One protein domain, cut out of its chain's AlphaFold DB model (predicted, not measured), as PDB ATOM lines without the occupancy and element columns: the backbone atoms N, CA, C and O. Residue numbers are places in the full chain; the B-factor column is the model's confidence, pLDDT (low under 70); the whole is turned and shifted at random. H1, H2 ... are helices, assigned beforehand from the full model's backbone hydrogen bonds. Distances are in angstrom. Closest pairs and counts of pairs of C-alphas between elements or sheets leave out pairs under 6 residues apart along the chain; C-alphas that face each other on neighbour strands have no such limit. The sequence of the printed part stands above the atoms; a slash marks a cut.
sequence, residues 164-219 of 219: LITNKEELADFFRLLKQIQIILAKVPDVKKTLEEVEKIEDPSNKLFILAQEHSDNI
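Overview. This is residues 164 to 219 of the 219 residues of an uncharacterized protein of Araneus ventricosus (UniProt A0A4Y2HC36). What shape does the domain have? One long helix, H1, sticks out as an arm with residues 164 to 183, and at its far end the chain turns into a small head, a loose hairpin of H2 and H3. H1 and H2 make a corner near the tight link between them, their lines about perpendicular at 81 degrees. What is it made of, and how large is it? The printed part has 56 residues with three named helices, in the order H1, H2, H3, and no named strand; its class is all helix. It is only just extended, close to loose, with a radius of gyration of the C-alphas of 15.4 A, and the arm makes most of the length in its spans of 44 by 27 by 17 A.

Arrangement. What does the longest helix meet? H1, residues 168 to 186, touches no helix. It is close to but not clearly touching H2, residues 191 to 200; their closest C-alphas, those of Leu 185 and Val 191, are 6.9 A apart. H1 is apart from H3, residues 204 to 216. How do H2 and H3 stand to each other? They form a helical hairpin and run opposite ways at a shallow tilt of 25 degrees. They only just touch, with 3 pairs of C-alphas within 8 A, and H3 does so with residues 207 to 211 alone; the closest C-alphas, those of Val 198 and Lys 207, are 5.4 A apart. What do the backbones show? In H1 and H2 every O i to N i+4 pair is within hydrogen-bond range, and in H3 7 of 9 are.

Along the chain. Where does the long helix run? H1 begins at C-alpha 168, at (-110.539, 130.346, 39.737), and ends at C-alpha 186, at (-125.806, 152.453, 40.313), 26.9 A away. Where are the other two? H2 measures 14.5 A from C-alpha 191 to C-alpha 200. H3 measures 19.3 A from C-alpha 204 to C-alpha 216, which is at (-138.696, 152.251, 37.168).

Size, cuts and confidence. How far does it reach? The two C-alphas farthest apart, those of Ile 165 and Glu 202, are 44.4 A apart. Without residues 164 to 183, which stand free, the body of 36 residues spans 28 by 17 by 12 A. Is the printed part whole? It has no cut, its links H1 to H2 and H2 to H3 are tight, and it ends at Ile 219, the chain's last residue. Where is confidence low? The mean pLDDT of the printed part is 78.8, and residues 164 to 167 and 214 to 219 are under 70.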
ATOM      1  N   LEU A 164    -107.127 130.229  46.702       56.69
ATOM      2  CA  LEU A 164    -107.759 131.055  45.655       56.69
ATOM      3  C   LEU A 164    -107.328 130.657  44.233       56.69
ATOM      4  O   LEU A 164    -108.019 130.931  43.252       56.69
ATOM      5  N   ILE A 165    -106.166 130.011  44.099       59.47
ATOM      6  CA  ILE A 165    -105.650 129.540  42.804       59.47
ATOM      7  C   ILE A 165    -106.392 128.270  42.366       59.47
ATOM      8  O   ILE A 165    -106.518 128.011  41.167       59.47
ATOM      9  N   THR A 166    -106.918 127.505  43.325       61.94
ATOM     10  CA  THR A 166    -107.623 126.243  43.076       61.94
ATOM     11  C   THR A 166    -109.083 126.466  42.657       61.94
ATOM     12  O   THR A 166    -109.640 125.632  41.946       61.94
ATOM     13  N   ASN A 167    -109.688 127.613  42.995       69.81
ATOM     14  CA  ASN A 167    -111.099 127.916  42.719       69.81
ATOM     15  C   ASN A 167    -111.322 129.094  41.747       69.81
ATOM     16  O   ASN A 167    -112.287 129.846  41.880       69.81
ATOM     17  N   LYS A 168    -110.462 129.246  40.728       81.00
ATOM     18  CA  LYS A 168    -110.539 130.346  39.737       81.00
ATOM     19  C   LYS A 168    -111.939 130.581  39.157       81.00
ATOM     20  O   LYS A 168    -112.286 131.721  38.862       81.00
ATOM     21  N   GLU A 169    -112.730 129.523  38.992       84.19
ATOM     22  CA  GLU A 169    -114.107 129.600  38.492       84.19
ATOM     23  C   GLU A 169    -115.066 130.241  39.516       84.19
ATOM     24  O   GLU A 169    -115.821 131.144  39.165       84.19
ATOM     25  N   GLU A 170    -114.975 129.868  40.797       83.31
ATOM     26  CA  GLU A 170    -115.775 130.464  41.880       83.31
ATOM     27  C   GLU A 170    -115.417 131.935  42.100       83.31
ATOM     28  O   GLU A 170    -116.290 132.774  42.331       83.31
ATOM     29  N   LEU A 171    -114.130 132.269  41.981       87.12
ATOM     30  CA  LEU A 171    -113.659 133.643  42.085       87.12
ATOM     31  C   LEU A 171    -114.170 134.500  40.916       87.12
ATOM     32  O   LEU A 171    -114.608 135.634  41.119       87.12
ATOM     33  N   ALA A 172    -114.168 133.957  39.695       87.50
ATOM     34  CA  ALA A 172    -114.742 134.627  38.530       87.50
ATOM     35  C   ALA A 172    -116.257 134.851  38.686       87.50
ATOM     36  O   ALA A 172    -116.760 135.933  38.368       87.50
ATOM     37  N   ASP A 173    -116.975 133.866  39.223       89.25
ATOM     38  CA  ASP A 173    -118.401 133.977  39.524       89.25
ATOM     39  C   ASP A 173    -118.681 135.020  40.618       89.25
ATOM     40  O   ASP A 173    -119.626 135.804  40.487       89.25
ATOM     41  N   PHE A 174    -117.830 135.108  41.643       85.94
ATOM     42  CA  PHE A 174    -117.903 136.148  42.670       85.94
ATOM     43  C   PHE A 174    -117.703 137.550  42.082       85.94
ATOM     44  O   PHE A 174    -118.511 138.446  42.327       85.94
ATOM     45  N   PHE A 175    -116.694 137.747  41.231       87.62
ATOM     46  CA  PHE A 175    -116.506 139.029  40.546       87.62
ATOM     47  C   PHE A 175    -117.669 139.372  39.610       87.62
ATOM     48  O   PHE A 175    -118.057 140.539  39.506       87.62
ATOM     49  N   ARG A 176    -118.265 138.373  38.948       93.25
ATOM     50  CA  ARG A 176    -119.474 138.573  38.139       93.25
ATOM     51  C   ARG A 176    -120.646 139.024  39.010       93.25
ATOM     52  O   ARG A 176    -121.345 139.956  38.618       93.25
ATOM     53  N   LEU A 177    -120.828 138.417  40.181       91.44
ATOM     54  CA  LEU A 177    -121.845 138.826  41.150       91.44
ATOM     55  C   LEU A 177    -121.622 140.267  41.622       91.44
ATOM     56  O   LEU A 177    -122.554 141.067  41.581       91.44
ATOM     57  N   LEU A 178    -120.390 140.627  41.995       85.94
ATOM     58  CA  LEU A 178    -120.056 141.991  42.411       85.94
ATOM     59  C   LEU A 178    -120.375 143.022  41.322       85.94
ATOM     60  O   LEU A 178    -120.946 144.068  41.623       85.94
ATOM     61  N   LYS A 179    -120.084 142.714  40.051       91.69
ATOM     62  CA  LYS A 179    -120.464 143.585  38.928       91.69
ATOM     63  C   LYS A 179    -121.977 143.751  38.802       91.69
ATOM     64  O   LYS A 179    -122.437 144.858  38.553       91.69
ATOM     65  N   GLN A 180    -122.751 142.679  38.975       86.25
ATOM     66  CA  GLN A 180    -124.214 142.769  38.941       86.25
ATOM     67  C   GLN A 180    -124.745 143.646  40.079       86.25
ATOM     68  O   GLN A 180    -125.580 144.511  39.838       86.25
ATOM     69  N   ILE A 181    -124.206 143.487  41.291       85.25
ATOM     70  CA  ILE A 181    -124.571 144.322  42.442       85.25
ATOM     71  C   ILE A 181    -124.246 145.794  42.163       85.25
ATOM     72  O   ILE A 181    -125.099 146.647  42.384       85.25
ATOM     73  N   GLN A 182    -123.066 146.101  41.620       83.44
ATOM     74  CA  GLN A 182    -122.701 147.473  41.253       83.44
ATOM     75  C   GLN A 182    -123.661 148.082  40.225       83.44
ATOM     76  O   GLN A 182    -124.046 149.236  40.373       83.44
ATOM     77  N   ILE A 183    -124.078 147.316  39.213       86.69
ATOM     78  CA  ILE A 183    -125.042 147.779  38.204       86.69
ATOM     79  C   ILE A 183    -126.404 148.073  38.839       86.69
ATOM     80  O   ILE A 183    -127.037 149.063  38.483       86.69
ATOM     81  N   ILE A 184    -126.857 147.228  39.766       82.38
ATOM     82  CA  ILE A 184    -128.129 147.423  40.473       82.38
ATOM     83  C   ILE A 184    -128.050 148.670  41.358       82.38
ATOM     84  O   ILE A 184    -128.921 149.529  41.275       82.38
ATOM     85  N   LEU A 185    -126.987 148.803  42.151       80.50
ATOM     86  CA  LEU A 185    -126.808 149.938  43.058       80.50
ATOM     87  C   LEU A 185    -126.600 151.261  42.313       80.50
ATOM     88  O   LEU A 185    -127.061 152.287  42.789       80.50
ATOM     89  N   ALA A 186    -125.971 151.252  41.134       81.44
ATOM     90  CA  ALA A 186    -125.806 152.453  40.313       81.44
ATOM     91  C   ALA A 186    -127.136 153.018  39.783       81.44
ATOM     92  O   ALA A 186    -127.196 154.187  39.417       81.44
ATOM     93  N   LYS A 187    -128.190 152.195  39.726       80.88
ATOM     94  CA  LYS A 187    -129.538 152.621  39.331       80.88
ATOM     95  C   LYS A 187    -130.382 153.125  40.498       80.88
ATOM     96  O   LYS A 187    -131.478 153.617  40.265       80.88
ATOM     97  N   VAL A 188    -129.896 152.983  41.730       80.12
ATOM     98  CA  VAL A 188    -130.560 153.506  42.923       80.12
ATOM     99  C   VAL A 188    -129.899 154.848  43.258       80.12
ATOM    100  O   VAL A 188    -128.747 154.861  43.693       80.12
ATOM    101  N   PRO A 189    -130.579 155.984  43.022       74.25
ATOM    102  CA  PRO A 189    -129.960 157.308  43.068       74.25
ATOM    103  C   PRO A 189    -129.481 157.708  44.471       74.25
ATOM    104  O   PRO A 189    -128.497 158.436  44.587       74.25
ATOM    105  N   ASP A 190    -130.123 157.206  45.534       83.62
ATOM    106  CA  ASP A 190    -129.695 157.402  46.923       83.62
ATOM    107  C   ASP A 190    -129.936 156.137  47.760       83.62
ATOM    108  O   ASP A 190    -130.886 156.033  48.534       83.62
ATOM    109  N   VAL A 191    -129.027 155.165  47.616       82.31
ATOM    110  CA  VAL A 191    -129.081 153.863  48.309       82.31
ATOM    111  C   VAL A 191    -129.318 154.011  49.812       82.31
ATOM    112  O   VAL A 191    -130.025 153.199  50.408       82.31
ATOM    113  N   LYS A 192    -128.719 155.027  50.444       84.31
ATOM    114  CA  LYS A 192    -128.825 155.223  51.891       84.31
ATOM    115  C   LYS A 192    -130.249 155.618  52.272       84.31
ATOM    116  O   LYS A 192    -130.820 155.016  53.180       84.31
ATOM    117  N   LYS A 193    -130.821 156.591  51.565       86.12
ATOM    118  CA  LYS A 193    -132.192 157.041  51.804       86.12
ATOM    119  C   LYS A 193    -133.206 155.925  51.533       86.12
ATOM    120  O   LYS A 193    -134.070 155.691  52.374       86.12
ATOM    121  N   THR A 194    -133.053 155.186  50.433       81.31
ATOM    122  CA  THR A 194    -133.898 154.024  50.110       81.31
ATOM    123  C   THR A 194    -133.882 152.986  51.227       81.31
ATOM    124  O   THR A 194    -134.922 152.454  51.613       81.31
ATOM    125  N   LEU A 195    -132.699 152.690  51.776       83.62
ATOM    126  CA  LEU A 195    -132.555 151.703  52.842       83.62
ATOM    127  C   LEU A 195    -133.275 152.153  54.122       83.62
ATOM    128  O   LEU A 195    -133.974 151.351  54.738       83.62
ATOM    129  N   GLU A 196    -133.158 153.435  54.479       86.50
ATOM    130  CA  GLU A 196    -133.874 154.024  55.616       86.50
ATOM    131  C   GLU A 196    -135.401 154.004  55.420       86.50
ATOM    132  O   GLU A 196    -136.143 153.834  56.389       86.50
ATOM    133  N   GLU A 197    -135.899 154.174  54.191       82.69
ATOM    134  CA  GLU A 197    -137.331 154.068  53.879       82.69
ATOM    135  C   GLU A 197    -137.826 152.614  53.962       82.69
ATOM    136  O   GLU A 197    -138.863 152.350  54.572       82.69
ATOM    137  N   VAL A 198    -137.056 151.652  53.449       82.88
ATOM    138  CA  VAL A 198    -137.371 150.212  53.514       82.88
ATOM    139  C   VAL A 198    -137.317 149.662  54.947       82.88
ATOM    140  O   VAL A 198    -138.067 148.739  55.296       82.88
ATOM    141  N   GLU A 199    -136.446 150.209  55.796       84.00
ATOM    142  CA  GLU A 199    -136.334 149.825  57.206       84.00
ATOM    143  C   GLU A 199    -137.551 150.277  58.027       84.00
ATOM    144  O   GLU A 199    -138.036 149.518  58.864       84.00
ATOM    145  N   LYS A 200    -138.099 151.464  57.733       86.94
ATOM    146  CA  LYS A 200    -139.273 152.032  58.426       86.94
ATOM    147  C   LYS A 200    -140.591 151.327  58.097       86.94
ATOM    148  O   LYS A 200    -141.573 151.509  58.811       86.94
ATOM    149  N   ILE A 201    -140.636 150.556  57.015       83.25
ATOM    150  CA  ILE A 201    -141.842 149.846  56.585       83.25
ATOM    151  C   ILE A 201    -141.925 148.508  57.325       83.25
ATOM    152  O   ILE A 201    -140.958 147.753  57.388       83.25
ATOM    153  N   GLU A 202    -143.088 148.190  57.882       79.56
ATOM    154  CA  GLU A 202    -143.300 146.946  58.633       79.56
ATOM    155  C   GLU A 202    -143.760 145.803  57.713       79.56
ATOM    156  O   GLU A 202    -143.329 144.659  57.855       79.56
ATOM    157  N   ASP A 203    -144.562 146.138  56.696       84.69
ATOM    158  CA  ASP A 203    -145.098 145.185  55.727       84.69
ATOM    159  C   ASP A 203    -144.051 144.764  54.667       84.69
ATOM    160  O   ASP A 203    -143.539 145.613  53.928       84.69
ATOM    161  N   PRO A 204    -143.735 143.462  54.532       76.19
ATOM    162  CA  PRO A 204    -142.737 142.973  53.581       76.19
ATOM    163  C   PRO A 204    -143.086 143.225  52.109       76.19
ATOM    164  O   PRO A 204    -142.178 143.382  51.292       76.19
ATOM    165  N   SER A 205    -144.373 143.255  51.750       76.88
ATOM    166  CA  SER A 205    -144.802 143.453  50.359       76.88
ATOM    167  C   SER A 205    -144.572 144.895  49.915       76.88
ATOM    168  O   SER A 205    -144.059 145.136  48.820       76.88
ATOM    169  N   ASN A 206    -144.841 145.852  50.799       78.19
ATOM    170  CA  ASN A 206    -144.581 147.269  50.559       78.19
ATOM    171  C   ASN A 206    -143.080 147.578  50.411       78.19
ATOM    172  O   ASN A 206    -142.717 148.454  49.628       78.19
ATOM    173  N   LYS A 207    -142.189 146.823  51.070       78.94
ATOM    174  CA  LYS A 207    -140.727 146.956  50.883       78.94
ATOM    175  C   LYS A 207    -140.289 146.652  49.456       78.94
ATOM    176  O   LYS A 207    -139.457 147.359  48.894       78.94
ATOM    177  N   LEU A 208    -140.849 145.592  48.872       77.56
ATOM    178  CA  LEU A 208    -140.544 145.192  47.499       77.56
ATOM    179  C   LEU A 208    -141.080 146.208  46.487       77.56
ATOM    180  O   LEU A 208    -140.445 146.432  45.460       77.56
ATOM    181  N   PHE A 209    -142.213 146.842  46.794       77.12
ATOM    182  CA  PHE A 209    -142.806 147.862  45.937       77.12
ATOM    183  C   PHE A 209    -141.942 149.129  45.848       77.12
ATOM    184  O   PHE A 209    -141.691 149.603  44.744       77.12
ATOM    185  N   ILE A 210    -141.411 149.629  46.970       76.06
ATOM    186  CA  ILE A 210    -140.522 150.808  46.982       76.06
ATOM    187  C   ILE A 210    -139.248 150.560  46.166       76.06
ATOM    188  O   ILE A 210    -138.878 151.380  45.328       76.06
ATOM    189  N   LEU A 211    -138.627 149.388  46.341       73.81
ATOM    190  CA  LEU A 211    -137.434 149.004  45.580       73.81
ATOM    191  C   LEU A 211    -137.707 148.881  44.073       73.81
ATOM    192  O   LEU A 211    -136.826 149.160  43.260       73.81
ATOM    193  N   ALA A 212    -138.911 148.450  43.687       74.25
ATOM    194  CA  ALA A 212    -139.309 148.347  42.288       74.25
ATOM    195  C   ALA A 212    -139.623 149.720  41.669       74.25
ATOM    196  O   ALA A 212    -139.224 149.968  40.532       74.25
ATOM    197  N   GLN A 213    -140.287 150.602  42.423       73.00
ATOM    198  CA  GLN A 213    -140.677 151.941  41.982       73.00
ATOM    199  C   GLN A 213    -139.456 152.832  41.706       73.00
ATOM    200  O   GLN A 213    -139.359 153.435  40.639       73.00
ATOM    201  N   GLU A 214    -138.464 152.852  42.603       66.56
ATOM    202  CA  GLU A 214    -137.233 153.630  42.375       66.56
ATOM    203  C   GLU A 214    -136.422 153.144  41.167       66.56
ATOM    204  O   GLU A 214    -135.713 153.925  40.526       66.56
ATOM    205  N   HIS A 215    -136.525 151.858  40.825       64.19
ATOM    206  CA  HIS A 215    -135.855 151.309  39.650       64.19
ATOM    207  C   HIS A 215    -136.603 151.633  38.340       64.19
ATOM    208  O   HIS A 215    -135.968 151.657  37.282       64.19
ATOM    209  N   SER A 216    -137.921 151.878  38.365       61.31
ATOM    210  CA  SER A 216    -138.696 152.251  37.168       61.31
ATOM    211  C   SER A 216    -138.592 153.728  36.794       61.31
ATOM    212  O   SER A 216    -138.656 154.042  35.609       61.31
ATOM    213  N   ASP A 217    -138.376 154.618  37.765       58.19
ATOM    214  CA  ASP A 217    -138.381 156.073  37.537       58.19
ATOM    215  C   ASP A 217    -137.057 156.616  36.948       58.19
ATOM    216  O   ASP A 217    -136.946 157.803  36.650       58.19
ATOM    217  N   ASN A 218    -136.054 155.748  36.747       56.31
ATOM    218  CA  ASN A 218    -134.721 156.081  36.222       56.31
ATOM    219  C   ASN A 218    -134.476 155.621  34.761       56.31
ATOM    220  O   ASN A 218    -133.319 155.461  34.360       56.31
ATOM    221  N   ILE A 219    -135.535 155.370  33.974       52.41
ATOM    222  CA  ILE A 219    -135.463 155.009  32.536       52.41
ATOM    223  C   ILE A 219    -135.892 156.181  31.655       52.41
ATOM    224  O   ILE A 219    -136.954 156.774  31.941       52.41
TER     225      ILE A 219